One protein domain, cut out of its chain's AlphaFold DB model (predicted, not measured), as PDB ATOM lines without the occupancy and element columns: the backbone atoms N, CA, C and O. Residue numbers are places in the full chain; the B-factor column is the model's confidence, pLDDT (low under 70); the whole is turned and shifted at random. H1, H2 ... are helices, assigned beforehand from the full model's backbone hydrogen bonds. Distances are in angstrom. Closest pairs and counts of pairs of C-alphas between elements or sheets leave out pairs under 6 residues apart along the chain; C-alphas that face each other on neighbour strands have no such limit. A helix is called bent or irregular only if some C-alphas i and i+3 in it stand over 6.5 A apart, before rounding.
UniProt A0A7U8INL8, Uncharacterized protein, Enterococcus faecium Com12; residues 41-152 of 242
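AT A GLANCE: This is residues 41 to 152 of the 242 residues of an uncharacterized protein of Enterococcus faecium Com12 (UniProt A0A7U8INL8). Four helices, H1, H2, H6 and H4, are stacked one after another in a row, and H5 runs along one side of that row from H4 past H6 toward H1. H6 is in the middle, with H2, H4 and H5 packed round it; H3 and H7 are short pieces at the margin. The printed part has 112 residues with seven named helices, H1 to H7 in chain order, and no named strand: all helix. It is compact, with a radius of gyration of the C-alphas of 13.3 A and spans of 40 by 34 by 20 A.

HOW THE PARTS SIT: H1, residues 41 to 52, touches residues 70 to 78 alone of H2, residues 68 to 86; the closest C-alphas, of Ser 48 and Thr 78, are 5.7 A apart, at a steep tilt of 55 degrees, opposite ways. H2 touches H6, residues 132 to 145, at a shallow tilt of 30 degrees, opposite ways; the closest C-alphas, of Ile 80 and Tyr 134, are 7.0 A apart. H3, residues 91 to 94, and H4, residues 97 to 108, only just touch, with 3 pairs of C-alphas within 8 A, and only at the corner; the closest are His 93 and Thr 99, 5.8 A. H4 and H6 are about perpendicular at 89 degrees and touch, the closest C-alphas being Ala 102 and Ser 136, 5.1 A. H5, residues 110 to 126, touches H4 with residues 112 to 114 alone, closest at C-alphas Tyr 113 and Gln 106, 5.4 A. H5 also touches H6, with C-alphas Leu 120 and Ile 132 closest at 6.2 A, at a steep tilt of 62 degrees, opposite ways. H7, residues 147 to 152, is close to H6 but not clearly touching: C-alphas Leu 143 and Ile 149 are closest, 6.5 A. H1 and H4 are apart. In H1, H2, H4 and H5 every O i to N i+4 pair is within hydrogen-bond range; in H6 8 of 10 are, in H7 0 of 2, with 3 of 3 O i to N i+3 pairs, and H3 is too short for an i+4 pair.

IN THESE COORDINATES: H1 begins at C-alpha 41 (24.176, 8.048, 8.201) and is 16.0 A long. H2 measures 27.5 A, H3 5.5 A, H4 16.0 A and H5 24.1 A. H6, 19.3 A, is irregular, with C-alphas 133 and 136 7.8 A apart. H7, 10.4 A, ends at C-alpha 152 (7.915, 5.821, 39.558).

THE WHOLE: The C-alphas farthest apart, of Lys 42 and Arg 108, are 40.7 A apart. The printed part has no cut. The link from H1 to H2, residues 53 to 67, is long; the others are tight. The mean pLDDT of the printed part is 81.0; residues 59 to 68, 91 to 96, 148 and 150 to 152 are under 70.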
ATOM      1  N   GLU A  41      25.628   8.212   7.990       82.81
ATOM      2  CA  GLU A  41      24.176   8.048   8.201       82.81
ATOM      3  C   GLU A  41      23.764   6.572   8.245       82.81
ATOM      4  O   GLU A  41      22.876   6.192   9.001       82.81
ATOM      5  N   LYS A  42      24.468   5.714   7.499       87.88
ATOM      6  CA  LYS A  42      24.276   4.265   7.563       87.88
ATOM      7  C   LYS A  42      24.536   3.729   8.972       87.88
ATOM      8  O   LYS A  42      23.711   2.999   9.503       87.88
ATOM      9  N   GLU A  43      25.641   4.130   9.584       87.44
ATOM     10  CA  GLU A  43      26.017   3.696  10.931       87.44
ATOM     11  C   GLU A  43      25.062   4.243  11.998       87.44
ATOM     12  O   GLU A  43      24.673   3.523  12.915       87.44
ATOM     13  N   LYS A  44      24.612   5.498  11.861       86.81
ATOM     14  CA  LYS A  44      23.571   6.065  12.737       86.81
ATOM     15  C   LYS A  44      22.271   5.270  12.655       86.81
ATOM     16  O   LYS A  44      21.660   4.980  13.686       86.81
ATOM     17  N   ASN A  45      21.876   4.877  11.447       91.06
ATOM     18  CA  ASN A  45      20.698   4.046  11.229       91.06
ATOM     19  C   ASN A  45      20.886   2.634  11.799       91.06
ATOM     20  O   ASN A  45      19.988   2.138  12.464       91.06
ATOM     21  N   GLU A  46      22.050   2.006  11.617       94.00
ATOM     22  CA  GLU A  46      22.346   0.676  12.170       94.00
ATOM     23  C   GLU A  46      22.246   0.656  13.704       94.00
ATOM     24  O   GLU A  46      21.572  -0.207  14.269       94.00
ATOM     25  N   ILE A  47      22.850   1.638  14.379       94.50
ATOM     26  CA  ILE A  47      22.821   1.737  15.845       94.50
ATOM     27  C   ILE A  47      21.418   2.056  16.361       94.50
ATOM     28  O   ILE A  47      20.942   1.399  17.289       94.50
ATOM     29  N   SER A  48      20.735   3.036  15.764       92.75
ATOM     30  CA  SER A  48      19.373   3.388  16.182       92.75
ATOM     31  C   SER A  48      18.390   2.234  15.974       92.75
ATOM     32  O   SER A  48      17.572   1.981  16.853       92.75
ATOM     33  N   GLU A  49      18.512   1.468  14.886       94.38
ATOM     34  CA  GLU A  49      17.720   0.253  14.658       94.38
ATOM     35  C   GLU A  49      18.014  -0.840  15.685       94.38
ATOM     36  O   GLU A  49      17.093  -1.489  16.182       94.38
ATOM     37  N   GLN A  50      19.283  -1.044  16.046       94.75
ATOM     38  CA  GLN A  50      19.644  -2.016  17.075       94.75
ATOM     39  C   GLN A  50      19.050  -1.643  18.440       94.75
ATOM     40  O   GLN A  50      18.545  -2.520  19.145       94.75
ATOM     41  N   ILE A  51      19.059  -0.353  18.792       93.19
ATOM     42  CA  ILE A  51      18.422   0.155  20.014       93.19
ATOM     43  C   ILE A  51      16.903  -0.025  19.938       93.19
ATOM     44  O   ILE A  51      16.318  -0.600  20.854       93.19
ATOM     45  N   ARG A  52      16.277   0.395  18.832       91.62
ATOM     46  CA  ARG A  52      14.824   0.330  18.607       91.62
ATOM     47  C   ARG A  52      14.284  -1.094  18.724       91.62
ATOM     48  O   ARG A  52      13.292  -1.316  19.404       91.62
ATOM     49  N   ARG A  53      14.979  -2.086  18.156       90.94
ATOM     50  CA  ARG A  53      14.607  -3.514  18.274       90.94
ATOM     51  C   ARG A  53      14.615  -4.047  19.705       90.94
ATOM     52  O   ARG A  53      14.004  -5.076  19.960       90.94
ATOM     53  N   ASN A  54      15.330  -3.381  20.606       89.50
ATOM     54  CA  ASN A  54      15.480  -3.784  21.998       89.50
ATOM     55  C   ASN A  54      14.848  -2.773  22.965       89.50
ATOM     56  O   ASN A  54      15.085  -2.863  24.164       89.50
ATOM     57  N   ILE A  55      14.052  -1.819  22.467       85.81
ATOM     58  CA  ILE A  55      13.451  -0.760  23.289       85.81
ATOM     59  C   ILE A  55      12.467  -1.314  24.322       85.81
ATOM     60  O   ILE A  55      12.310  -0.730  25.383       85.81
ATOM     61  N   SER A  56      11.879  -2.487  24.063       78.31
ATOM     62  CA  SER A  56      10.991  -3.183  24.999       78.31
ATOM     63  C   SER A  56      11.668  -3.592  26.311       78.31
ATOM     64  O   SER A  56      10.979  -3.959  27.255       78.31
ATOM     65  N   TYR A  57      13.005  -3.589  26.364       73.06
ATOM     66  CA  TYR A  57      13.770  -3.843  27.586       73.06
ATOM     67  C   TYR A  57      14.027  -2.571  28.408       73.06
ATOM     68  O   TYR A  57      14.568  -2.672  29.509       73.06
ATOM     69  N   CYS A  58      13.654  -1.388  27.907       72.69
ATOM     70  CA  CYS A  58      13.668  -0.169  28.707       72.69
ATOM     71  C   CYS A  58      12.539  -0.223  29.735       72.69
ATOM     72  O   CYS A  58      11.362  -0.183  29.381       72.69
ATOM     73  N   SER A  59      12.884  -0.229  31.022       64.75
ATOM     74  CA  SER A  59      11.900  -0.266  32.113       64.75
ATOM     75  C   SER A  59      10.953   0.941  32.091       64.75
ATOM     76  O   SER A  59       9.855   0.885  32.630       64.75
ATOM     77  N   PHE A  60      11.362   2.031  31.438       64.50
ATOM     78  CA  PHE A  60      10.602   3.279  31.351       64.50
ATOM     79  C   PHE A  60       9.805   3.439  30.048       64.50
ATOM     80  O   PHE A  60       9.234   4.506  29.817       64.50
ATOM     81  N   SER A  61       9.733   2.403  29.202       55.81
ATOM     82  CA  SER A  61       8.927   2.396  27.971       55.81
ATOM     83  C   SER A  61       7.487   1.892  28.183       55.81
ATOM     84  O   SER A  61       6.863   1.426  27.230       55.81
ATOM     85  N   SER A  62       6.961   1.913  29.416       52.28
ATOM     86  CA  SER A  62       5.654   1.325  29.758       52.28
ATOM     87  C   SER A  62       4.473   1.960  29.000       52.28
ATOM     88  O   SER A  62       4.571   3.059  28.462       52.28
ATOM     89  N   ALA A  63       3.339   1.248  28.950       48.09
ATOM     90  CA  ALA A  63       2.192   1.495  28.062       48.09
ATOM     91  C   ALA A  63       1.550   2.904  28.120       48.09
ATOM     92  O   ALA A  63       0.884   3.300  27.158       48.09
ATOM     93  N   ASP A  64       1.781   3.671  29.189       46.25
ATOM     94  CA  ASP A  64       1.312   5.060  29.317       46.25
ATOM     95  C   ASP A  64       2.231   6.075  28.599       46.25
ATOM     96  O   ASP A  64       1.783   7.147  28.203       46.25
ATOM     97  N   CYS A  65       3.476   5.688  28.292       51.03
ATOM     98  CA  CYS A  65       4.532   6.501  27.671       51.03
ATOM     99  C   CYS A  65       4.575   6.433  26.116       51.03
ATOM    100  O   CYS A  65       5.637   6.631  25.530       51.03
ATOM    101  N   LYS A  66       3.467   6.121  25.424       55.59
ATOM    102  CA  LYS A  66       3.363   5.847  23.957       55.59
ATOM    103  C   LYS A  66       4.378   6.550  23.023       55.59
ATOM    104  O   LYS A  66       4.533   7.765  23.101       55.59
ATOM    105  N   GLU A  67       4.920   5.788  22.050       55.22
ATOM    106  CA  GLU A  67       5.674   6.101  20.796       55.22
ATOM    107  C   GLU A  67       6.642   7.303  20.774       55.22
ATOM    108  O   GLU A  67       7.799   7.170  20.374       55.22
ATOM    109  N   LYS A  68       6.202   8.496  21.187       58.97
ATOM    110  CA  LYS A  68       7.052   9.689  21.297       58.97
ATOM    111  C   LYS A  68       8.202   9.492  22.281       58.97
ATOM    112  O   LYS A  68       9.284  10.025  22.023       58.97
ATOM    113  N   ASN A  69       7.999   8.727  23.357       72.94
ATOM    114  CA  ASN A  69       9.067   8.465  24.322       72.94
ATOM    115  C   ASN A  69      10.046   7.414  23.790       72.94
ATOM    116  O   ASN A  69      11.247   7.574  23.979       72.94
ATOM    117  N   GLU A  70       9.584   6.412  23.038       80.38
ATOM    118  CA  GLU A  70      10.478   5.426  22.412       80.38
ATOM    119  C   GLU A  70      11.465   6.096  21.456       80.38
ATOM    120  O   GLU A  70      12.675   5.916  21.586       80.38
ATOM    121  N   GLU A  71      10.981   6.940  20.542       83.12
ATOM    122  CA  GLU A  71      11.865   7.634  19.600       83.12
ATOM    123  C   GLU A  71      12.802   8.620  20.317       83.12
ATOM    124  O   GLU A  71      13.957   8.798  19.920       83.12
ATOM    125  N   PHE A  72      12.346   9.236  21.414       84.62
ATOM    126  CA  PHE A  72      13.212  10.047  22.266       84.62
ATOM    127  C   PHE A  72      14.342   9.214  22.885       84.62
ATOM    128  O   PHE A  72      15.503   9.623  22.794       84.62
ATOM    129  N   VAL A  73      14.024   8.061  23.477       85.62
ATOM    130  CA  VAL A  73      14.994   7.157  24.115       85.62
ATOM    131  C   VAL A  73      15.975   6.613  23.083       85.62
ATOM    132  O   VAL A  73      17.187   6.690  23.296       85.62
ATOM    133  N   VAL A  74      15.485   6.161  21.923       89.44
ATOM    134  CA  VAL A  74      16.326   5.711  20.802       89.44
ATOM    135  C   VAL A  74      17.303   6.812  20.412       89.44
ATOM    136  O   VAL A  74      18.510   6.569  20.318       89.44
ATOM    137  N   ARG A  75      16.820   8.046  20.236       88.38
ATOM    138  CA  ARG A  75      17.671   9.186  19.882       88.38
ATOM    139  C   ARG A  75      18.689   9.505  20.974       88.38
ATOM    140  O   ARG A  75      19.847   9.755  20.646       88.38
ATOM    141  N   LEU A  76      18.287   9.497  22.244       89.44
ATOM    142  CA  LEU A  76      19.170   9.771  23.379       89.44
ATOM    143  C   LEU A  76      20.286   8.724  23.487       89.44
ATOM    144  O   LEU A  76      21.458   9.090  23.536       89.44
ATOM    145  N   LEU A  77      19.946   7.436  23.457       91.38
ATOM    146  CA  LEU A  77      20.921   6.343  23.512       91.38
ATOM    147  C   LEU A  77      21.846   6.344  22.292       91.38
ATOM    148  O   LEU A  77      23.050   6.148  22.438       91.38
ATOM    149  N   THR A  78      21.318   6.644  21.102       91.88
ATOM    150  CA  THR A  78      22.125   6.787  19.878       91.88
ATOM    151  C   THR A  78      23.137   7.927  20.024       91.88
ATOM    152  O   THR A  78      24.315   7.763  19.704       91.88
ATOM    153  N   GLN A  79      22.708   9.077  20.554       88.12
ATOM    154  CA  GLN A  79      23.588  10.217  20.832       88.12
ATOM    155  C   GLN A  79      24.660   9.855  21.864       88.12
ATOM    156  O   GLN A  79      25.836  10.110  21.619       88.12
ATOM    157  N   ILE A  80      24.282   9.212  22.973       90.81
ATOM    158  CA  ILE A  80      25.221   8.752  24.007       90.81
ATOM    159  C   ILE A  80      26.237   7.769  23.420       90.81
ATOM    160  O   ILE A  80      27.430   7.908  23.679       90.81
ATOM    161  N   TYR A  81      25.803   6.823  22.584       92.12
ATOM    162  CA  TYR A  81      26.698   5.885  21.915       92.12
ATOM    163  C   TYR A  81      27.749   6.613  21.073       92.12
ATOM    164  O   TYR A  81      28.946   6.415  21.282       92.12
ATOM    165  N   PHE A  82      27.338   7.495  20.159       88.25
ATOM    166  CA  PHE A  82      28.294   8.209  19.311       88.25
ATOM    167  C   PHE A  82      29.181   9.154  20.111       88.25
ATOM    168  O   PHE A  82      30.386   9.215  19.875       88.25
ATOM    169  N   PHE A  83      28.626   9.819  21.119       86.31
ATOM    170  CA  PHE A  83      29.404  10.671  22.002       86.31
ATOM    171  C   PHE A  83      30.463   9.872  22.771       86.31
ATOM    172  O   PHE A  83      31.620  10.285  22.825       86.31
ATOM    173  N   SER A  84      30.107   8.677  23.249       88.25
ATOM    174  CA  SER A  84      31.037   7.755  23.906       88.25
ATOM    175  C   SER A  84      32.155   7.269  22.992       88.25
ATOM    176  O   SER A  84      33.170   6.787  23.487       88.25
ATOM    177  N   ARG A  85      31.988   7.341  21.662       85.94
ATOM    178  CA  ARG A  85      33.036   6.994  20.691       85.94
ATOM    179  C   ARG A  85      34.085   8.079  20.539       85.94
ATOM    180  O   ARG A  85      35.239   7.744  20.290       85.94
ATOM    181  N   ILE A  86      33.683   9.328  20.730       83.06
ATOM    182  CA  ILE A  86      34.551  10.500  20.632       83.06
ATOM    183  C   ILE A  86      35.255  10.743  21.969       83.06
ATOM    184  O   ILE A  86      36.463  10.965  22.012       83.06
ATOM    185  N   PHE A  87      34.503  10.687  23.068       80.38
ATOM    186  CA  PHE A  87      34.999  10.975  24.406       80.38
ATOM    187  C   PHE A  87      34.923   9.721  25.286       80.38
ATOM    188  O   PHE A  87      33.937   8.998  25.233       80.38
ATOM    189  N   PRO A  88      35.940   9.432  26.116       71.44
ATOM    190  CA  PRO A  88      35.890   8.303  27.046       71.44
ATOM    191  C   PRO A  88      35.173   8.629  28.370       71.44
ATOM    192  O   PRO A  88      35.047   7.759  29.230       71.44
ATOM    193  N   TYR A  89      34.725   9.874  28.558       72.12
ATOM    194  CA  TYR A  89      34.070  10.362  29.772       72.12
ATOM    195  C   TYR A  89      32.895  11.287  29.444       72.12
ATOM    196  O   TYR A  89      32.829  11.890  28.367       72.12
ATOM    197  N   ASP A  90      31.974  11.418  30.397       72.44
ATOM    198  CA  ASP A  90      30.810  12.282  30.259       72.44
ATOM    199  C   ASP A  90      31.181  13.754  30.461       72.44
ATOM    200  O   ASP A  90      31.646  14.186  31.514       72.44
ATOM    201  N   THR A  91      30.980  14.560  29.421       69.50
ATOM    202  CA  THR A  91      31.252  15.996  29.478       69.50
ATOM    203  C   THR A  91      30.196  16.765  30.266       69.50
ATOM    204  O   THR A  91      30.405  17.943  30.535       69.50
ATOM    205  N   THR A  92      29.077  16.158  30.674       64.56
ATOM    206  CA  THR A  92      28.118  16.813  31.581       64.56
ATOM    207  C   THR A  92      28.671  17.048  32.983       64.56
ATOM    208  O   THR A  92      28.165  17.923  33.684       64.56
ATOM    209  N   HIS A  93      29.796  16.425  33.350       59.34
ATOM    210  CA  HIS A  93      30.594  16.875  34.495       59.34
ATOM    211  C   HIS A  93      31.003  18.355  34.385       59.34
ATOM    212  O   HIS A  93      31.181  19.026  35.398       59.34
ATOM    213  N   LEU A  94      31.080  18.907  33.168       58.16
ATOM    214  CA  LEU A  94      31.355  20.325  32.928       58.16
ATOM    215  C   LEU A  94      30.137  21.224  33.184       58.16
ATOM    216  O   LEU A  94      30.303  22.430  33.356       58.16
ATOM    217  N   THR A  95      28.918  20.676  33.216       63.22
ATOM    218  CA  THR A  95      27.686  21.449  33.439       63.22
ATOM    219  C   THR A  95      27.176  21.394  34.881       63.22
ATOM    220  O   THR A  95      26.230  22.124  35.174       63.22
ATOM    221  N   ILE A  96      27.829  20.628  35.780       68.75
ATOM    222  CA  ILE A  96      27.615  20.429  37.242       68.75
ATOM    223  C   ILE A  96      26.190  20.008  37.641       68.75
ATOM    224  O   ILE A  96      26.012  19.069  38.408       68.75
ATOM    225  N   ARG A  97      25.158  20.674  37.123       72.75
ATOM    226  CA  ARG A  97      23.741  20.455  37.416       72.75
ATOM    227  C   ARG A  97      23.275  19.050  37.058       72.75
ATOM    228  O   ARG A  97      22.566  18.459  37.858       72.75
ATOM    229  N   ALA A  98      23.669  18.516  35.899       75.12
ATOM    230  CA  ALA A  98      23.271  17.168  35.484       75.12
ATOM    231  C   ALA A  98      23.912  16.089  36.371       75.12
ATOM    232  O   ALA A  98      23.222  15.182  36.831       75.12
ATOM    233  N   THR A  99      25.205  16.232  36.684       80.69
ATOM    234  CA  THR A  99      25.916  15.342  37.614       80.69
ATOM    235  C   THR A  99      25.310  15.399  39.011       80.69
ATOM    236  O   THR A  99      24.903  14.365  39.531       80.69
ATOM    237  N   TYR A 100      25.154  16.598  39.578       83.00
ATOM    238  CA  TYR A 100      24.558  16.777  40.902       83.00
ATOM    239  C   TYR A 100      23.136  16.215  40.964       83.00
ATOM    240  O   TYR A 100      22.771  15.542  41.923       83.00
ATOM    241  N   PHE A 101      22.324  16.452  39.931       83.69
ATOM    242  CA  PHE A 101      20.972  15.909  39.854       83.69
ATOM    243  C   PHE A 101      20.975  14.375  39.875       83.69
ATOM    244  O   PHE A 101      20.266  13.776  40.681       83.69
ATOM    245  N   ALA A 102      21.816  13.734  39.061       84.12
ATOM    246  CA  ALA A 102      21.945  12.278  39.040       84.12
ATOM    247  C   ALA A 102      22.461  11.697  40.372       84.12
ATOM    248  O   ALA A 102      21.987  10.648  40.807       84.12
ATOM    249  N   GLU A 103      23.378  12.385  41.055       85.06
ATOM    250  CA  GLU A 103      23.835  12.006  42.399       85.06
ATOM    251  C   GLU A 103      22.701  12.108  43.430       85.06
ATOM    252  O   GLU A 103      22.499  11.196  44.231       85.06
ATOM    253  N   GLN A 104      21.887  13.168  43.385       85.00
ATOM    254  CA  GLN A 104      20.714  13.277  44.260       85.00
ATOM    255  C   GLN A 104      19.706  12.147  44.009       85.00
ATOM    256  O   GLN A 104      19.119  11.637  44.968       85.00
ATOM    257  N   MET A 105      19.544  11.707  42.756       82.19
ATOM    258  CA  MET A 105      18.690  10.563  42.418       82.19
ATOM    259  C   MET A 105      19.171   9.268  43.073       82.19
ATOM    260  O   MET A 105      18.350   8.518  43.594       82.19
ATOM    261  N   GLN A 106      20.484   9.030  43.130       84.69
ATOM    262  CA  GLN A 106      21.048   7.857  43.804       84.69
ATOM    263  C   GLN A 106      20.633   7.776  45.282       84.69
ATOM    264  O   GLN A 106      20.379   6.689  45.805       84.69
ATOM    265  N   HIS A 107      20.552   8.925  45.957       79.94
ATOM    266  CA  HIS A 107      20.212   8.989  47.376       79.94
ATOM    267  C   HIS A 107      18.704   8.982  47.636       79.94
ATOM    268  O   HIS A 107      18.254   8.292  48.550       79.94
ATOM    269  N   ARG A 108      17.934   9.745  46.854       76.38
ATOM    270  CA  ARG A 108      16.500   9.979  47.097       76.38
ATOM    271  C   ARG A 108      15.586   8.965  46.416       76.38
ATOM    272  O   ARG A 108      14.502   8.704  46.925       76.38
ATOM    273  N   HIS A 109      16.032   8.391  45.300       77.19
ATOM    274  CA  HIS A 109      15.251   7.493  44.448       77.19
ATOM    275  C   HIS A 109      16.130   6.331  43.960       77.19
ATOM    276  O   HIS A 109      16.337   6.134  42.760       77.19
ATOM    277  N   ILE A 110      16.669   5.552  44.907       76.69
ATOM    278  CA  ILE A 110      17.674   4.510  44.634       76.69
ATOM    279  C   ILE A 110      17.217   3.483  43.591       76.69
ATOM    280  O   ILE A 110      18.027   3.030  42.788       76.69
ATOM    281  N   ARG A 111      15.927   3.128  43.594       74.81
ATOM    282  CA  ARG A 111      15.341   2.139  42.684       74.81
ATOM    283  C   ARG A 111      15.331   2.660  41.258       74.81
ATOM    284  O   ARG A 111      15.825   1.994  40.358       74.81
ATOM    285  N   LEU A 112      14.864   3.892  41.080       78.38
ATOM    286  CA  LEU A 112      14.870   4.559  39.786       78.38
ATOM    287  C   LEU A 112      16.303   4.747  39.263       78.38
ATOM    288  O   LEU A 112      16.585   4.459  38.102       78.38
ATOM    289  N   TYR A 113      17.236   5.146  40.132       86.25
ATOM    290  CA  TYR A 113      18.658   5.209  39.789       86.25
ATOM    291  C   TYR A 113      19.212   3.839  39.358       86.25
ATOM    292  O   TYR A 113      19.922   3.744  38.355       86.25
ATOM    293  N   ALA A 114      18.880   2.771  40.089       83.31
ATOM    294  CA  ALA A 114      19.284   1.410  39.754       83.31
ATOM    295  C   ALA A 114      18.683   0.944  38.420       83.31
ATOM    296  O   ALA A 114      19.408   0.343  37.631       83.31
ATOM    297  N   GLY A 115      17.422   1.288  38.135       82.69
ATOM    298  CA  GLY A 115      16.758   1.028  36.857       82.69
ATOM    299  C   GLY A 115      17.480   1.697  35.690       82.69
ATOM    300  O   GLY A 115      17.905   1.015  34.761       82.69
ATOM    301  N   PHE A 116      17.754   3.006  35.779       88.56
ATOM    302  CA  PHE A 116      18.541   3.710  34.757       88.56
ATOM    303  C   PHE A 116      19.935   3.108  34.563       88.56
ATOM    304  O   PHE A 116      20.411   2.978  33.434       88.56
ATOM    305  N   ARG A 117      20.603   2.724  35.656       91.62
ATOM    306  CA  ARG A 117      21.923   2.091  35.591       91.62
ATOM    307  C   ARG A 117      21.864   0.717  34.923       91.62
ATOM    308  O   ARG A 117      22.732   0.425  34.106       91.62
ATOM    309  N   ALA A 118      20.877  -0.109  35.259       88.06
ATOM    310  CA  ALA A 118      20.684  -1.433  34.671       88.06
ATOM    311  C   ALA A 118      20.376  -1.337  33.171       88.06
ATOM    312  O   ALA A 118      20.993  -2.036  32.370       88.06
ATOM    313  N   GLU A 119      19.507  -0.409  32.784       89.19
ATOM    314  CA  GLU A 119      19.169  -0.149  31.387       89.19
ATOM    315  C   GLU A 119      20.399   0.291  30.580       89.19
ATOM    316  O   GLU A 119      20.714  -0.271  29.529       89.19
ATOM    317  N   LEU A 120      21.186   1.230  31.108       92.50
ATOM    318  CA  LEU A 120      22.401   1.687  30.435       92.50
ATOM    319  C   LEU A 120      23.490   0.598  30.391       92.50
ATOM    320  O   LEU A 120      24.271   0.543  29.438       92.50
ATOM    321  N   GLN A 121      23.530  -0.301  31.380       93.50
ATOM    322  CA  GLN A 121      24.399  -1.486  31.388       93.50
ATOM    323  C   GLN A 121      23.996  -2.487  30.295       93.50
ATOM    324  O   GLN A 121      24.865  -3.028  29.602       93.50
ATOM    325  N   PHE A 122      22.692  -2.710  30.110       92.56
ATOM    326  CA  PHE A 122      22.158  -3.529  29.026       92.56
ATOM    327  C   PHE A 122      22.597  -2.973  27.667       92.56
ATOM    328  O   PHE A 122      23.247  -3.686  26.902       92.56
ATOM    329  N   TYR A 123      22.369  -1.682  27.403       93.62
ATOM    330  CA  TYR A 123      22.786  -1.066  26.139       93.62
ATOM    331  C   TYR A 123      24.302  -0.997  25.967       93.62
ATOM    332  O   TYR A 123      24.793  -1.137  24.847       93.62
ATOM    333  N   SER A 124      25.057  -0.859  27.060       94.44
ATOM    334  CA  SER A 124      26.520  -0.953  27.009       94.44
ATOM    335  C   SER A 124      26.982  -2.309  26.479       94.44
ATOM    336  O   SER A 124      27.908  -2.399  25.673       94.44
ATOM    337  N   THR A 125      26.305  -3.372  26.912       94.75
ATOM    338  CA  THR A 125      26.585  -4.744  26.481       94.75
ATOM    339  C   THR A 125      26.116  -4.966  25.044       94.75
ATOM    340  O   THR A 125      26.889  -5.445  24.218       94.75
ATOM    341  N   LEU A 126      24.884  -4.553  24.720       94.75
ATOM    342  CA  LEU A 126      24.282  -4.692  23.391       94.75
ATOM    343  C   LEU A 126      25.117  -4.014  22.295       94.75
ATOM    344  O   LEU A 126      25.288  -4.571  21.213       94.75
ATOM    345  N   LEU A 127      25.628  -2.815  22.579       94.38
ATOM    346  CA  LEU A 127      26.380  -1.993  21.629       94.38
ATOM    347  C   LEU A 127      27.901  -2.176  21.755       94.38
ATOM    348  O   LEU A 127      28.657  -1.465  21.094       94.38
ATOM    349  N   ASN A 128      28.355  -3.106  22.606       94.00
ATOM    350  CA  ASN A 128      29.766  -3.379  22.887       94.00
ATOM    351  C   ASN A 128      30.583  -2.100  23.178       94.00
ATOM    352  O   ASN A 128      31.661  -1.861  22.622       94.00
ATOM    353  N   ARG A 129      30.038  -1.230  24.033       91.94
ATOM    354  CA  ARG A 129      30.626   0.067  24.376       91.94
ATOM    355  C   ARG A 129      30.291   0.419  25.814       91.94
ATOM    356  O   ARG A 129      29.151   0.297  26.224       91.94
ATOM    357  N   ASN A 130      31.261   0.898  26.586       90.75
ATOM    358  CA  ASN A 130      30.976   1.334  27.950       90.75
ATOM    359  C   ASN A 130      30.197   2.662  27.941       90.75
ATOM    360  O   ASN A 130      30.792   3.721  27.746       90.75
ATOM    361  N   LEU A 131      28.881   2.600  28.161       92.38
ATOM    362  CA  LEU A 131      28.014   3.776  28.257       92.38
ATOM    363  C   LEU A 131      27.785   4.219  29.706       92.38
ATOM    364  O   LEU A 131      27.262   5.304  29.921       92.38
ATOM    365  N   ILE A 132      28.210   3.439  30.706       91.31
ATOM    366  CA  ILE A 132      27.975   3.735  32.131       91.31
ATOM    367  C   ILE A 132      28.591   5.065  32.563       91.31
ATOM    368  O   ILE A 132      28.026   5.745  33.419       91.31
ATOM    369  N   CYS A 133      29.694   5.483  31.937       87.88
ATOM    370  CA  CYS A 133      30.277   6.803  32.173       87.88
ATOM    371  C   CYS A 133      29.271   7.943  31.929       87.88
ATOM    372  O   CYS A 133      29.413   8.992  32.541       87.88
ATOM    373  N   TYR A 134      28.255   7.720  31.089       90.56
ATOM    374  CA  TYR A 134      27.218   8.679  30.700       90.56
ATOM    375  C   TYR A 134      25.930   8.577  31.521       90.56
ATOM    376  O   TYR A 134      24.905   9.143  31.135       90.56
ATOM    377  N   LEU A 135      25.947   7.863  32.650       91.06
ATOM    378  CA  LEU A 135      24.758   7.659  33.479       91.06
ATOM    379  C   LEU A 135      24.139   8.983  33.947       91.06
ATOM    380  O   LEU A 135      22.917   9.117  33.945       91.06
ATOM    381  N   SER A 136      24.957   9.982  34.289       89.62
ATOM    382  CA  SER A 136      24.453  11.298  34.694       89.62
ATOM    383  C   SER A 136      23.707  12.007  33.565       89.62
ATOM    384  O   SER A 136      22.589  12.478  33.784       89.62
ATOM    385  N   SER A 137      24.278  12.037  32.354       88.88
ATOM    386  CA  SER A 137      23.577  12.535  31.163       88.88
ATOM    387  C   SER A 137      22.282  11.785  30.914       88.88
ATOM    388  O   SER A 137      21.258  12.405  30.632       88.88
ATOM    389  N   TYR A 138      22.329  10.457  31.018       89.81
ATOM    390  CA  TYR A 138      21.185   9.611  30.734       89.81
ATOM    391  C   TYR A 138      20.016   9.923  31.663       89.81
ATOM    392  O   TYR A 138      18.946  10.293  31.191       89.81
ATOM    393  N   ILE A 139      20.251   9.887  32.978       88.62
ATOM    394  CA  ILE A 139      19.247  10.195  34.006       88.62
ATOM    395  C   ILE A 139      18.657  11.591  33.789       88.62
ATOM    396  O   ILE A 139      17.440  11.766  33.798       88.62
ATOM    397  N   PHE A 140      19.517  12.590  33.578       87.31
ATOM    398  CA  PHE A 140      19.085  13.976  33.418       87.31
ATOM    399  C   PHE A 140      18.173  14.157  32.199       87.31
ATOM    400  O   PHE A 140      17.087  14.723  32.315       87.31
ATOM    401  N   TRP A 141      18.584  13.649  31.034       86.19
ATOM    402  CA  TRP A 141      17.799  13.794  29.811       86.19
ATOM    403  C   TRP A 141      16.556  12.915  29.800       86.19
ATOM    404  O   TRP A 141      15.530  13.365  29.296       86.19
ATOM    405  N   MET A 142      16.605  11.723  30.394       85.50
ATOM    406  CA  MET A 142      15.429  10.868  30.546       85.50
ATOM    407  C   MET A 142      14.339  11.549  31.363       85.50
ATOM    408  O   MET A 142      13.187  11.541  30.944       85.50
ATOM    409  N   LEU A 143      14.697  12.188  32.477       81.56
ATOM    410  CA  LEU A 143      13.729  12.835  33.363       81.56
ATOM    411  C   LEU A 143      13.218  14.176  32.827       81.56
ATOM    412  O   LEU A 143      12.074  14.539  33.083       81.56
ATOM    413  N   ILE A 144      14.026  14.899  32.046       79.94
ATOM    414  CA  ILE A 144      13.563  16.106  31.342       79.94
ATOM    415  C   ILE A 144      12.677  15.750  30.146       79.94
ATOM    416  O   ILE A 144      11.681  16.426  29.900       79.94
ATOM    417  N   GLY A 145      13.059  14.727  29.380       75.69
ATOM    418  CA  GLY A 145      12.332  14.291  28.190       75.69
ATOM    419  C   GLY A 145      11.038  13.555  28.516       75.69
ATOM    420  O   GLY A 145      10.078  13.675  27.764       75.69
ATOM    421  N   ASN A 146      11.004  12.852  29.651       75.81
ATOM    422  CA  ASN A 146       9.881  12.034  30.096       75.81
ATOM    423  C   ASN A 146       9.546  12.385  31.554       75.81
ATOM    424  O   ASN A 146       9.856  11.612  32.468       75.81
ATOM    425  N   PRO A 147       8.917  13.547  31.808       71.69
ATOM    426  CA  PRO A 147       8.569  13.945  33.166       71.69
ATOM    427  C   PRO A 147       7.680  12.901  33.841       71.69
ATOM    428  O   PRO A 147       7.794  12.725  35.044       71.69
ATOM    429  N   GLU A 148       6.862  12.157  33.092       68.25
ATOM    430  CA  GLU A 148       5.977  11.078  33.562       68.25
ATOM    431  C   GLU A 148       6.691   9.950  34.319       68.25
ATOM    432  O   GLU A 148       6.054   9.274  35.125       68.25
ATOM    433  N   ILE A 149       8.015   9.812  34.179       71.75
ATOM    434  CA  ILE A 149       8.812   8.911  35.021       71.75
ATOM    435  C   ILE A 149       8.676   9.276  36.517       71.75
ATOM    436  O   ILE A 149       8.894   8.428  37.378       71.75
ATOM    437  N   HIS A 150       8.224  10.490  36.860       62.12
ATOM    438  CA  HIS A 150       7.906  10.865  38.241       62.12
ATOM    439  C   HIS A 150       6.847   9.972  38.916       62.12
ATOM    440  O   HIS A 150       6.858   9.885  40.141       62.12
ATOM    441  N   HIS A 151       5.981   9.266  38.178       61.00
ATOM    442  CA  HIS A 151       5.054   8.283  38.768       61.00
ATOM    443  C   HIS A 151       5.787   7.067  39.371       61.00
ATOM    444  O   HIS A 151       5.282   6.406  40.279       61.00
ATOM    445  N   TYR A 152       7.018   6.793  38.920       61.34
ATOM    446  CA  TYR A 152       7.915   5.821  39.558       61.34
ATOM    447  C   TYR A 152       8.582   6.383  40.825       61.34
ATOM    448  O   TYR A 152       9.252   5.649  41.551       61.34
TER     449      TYR A 152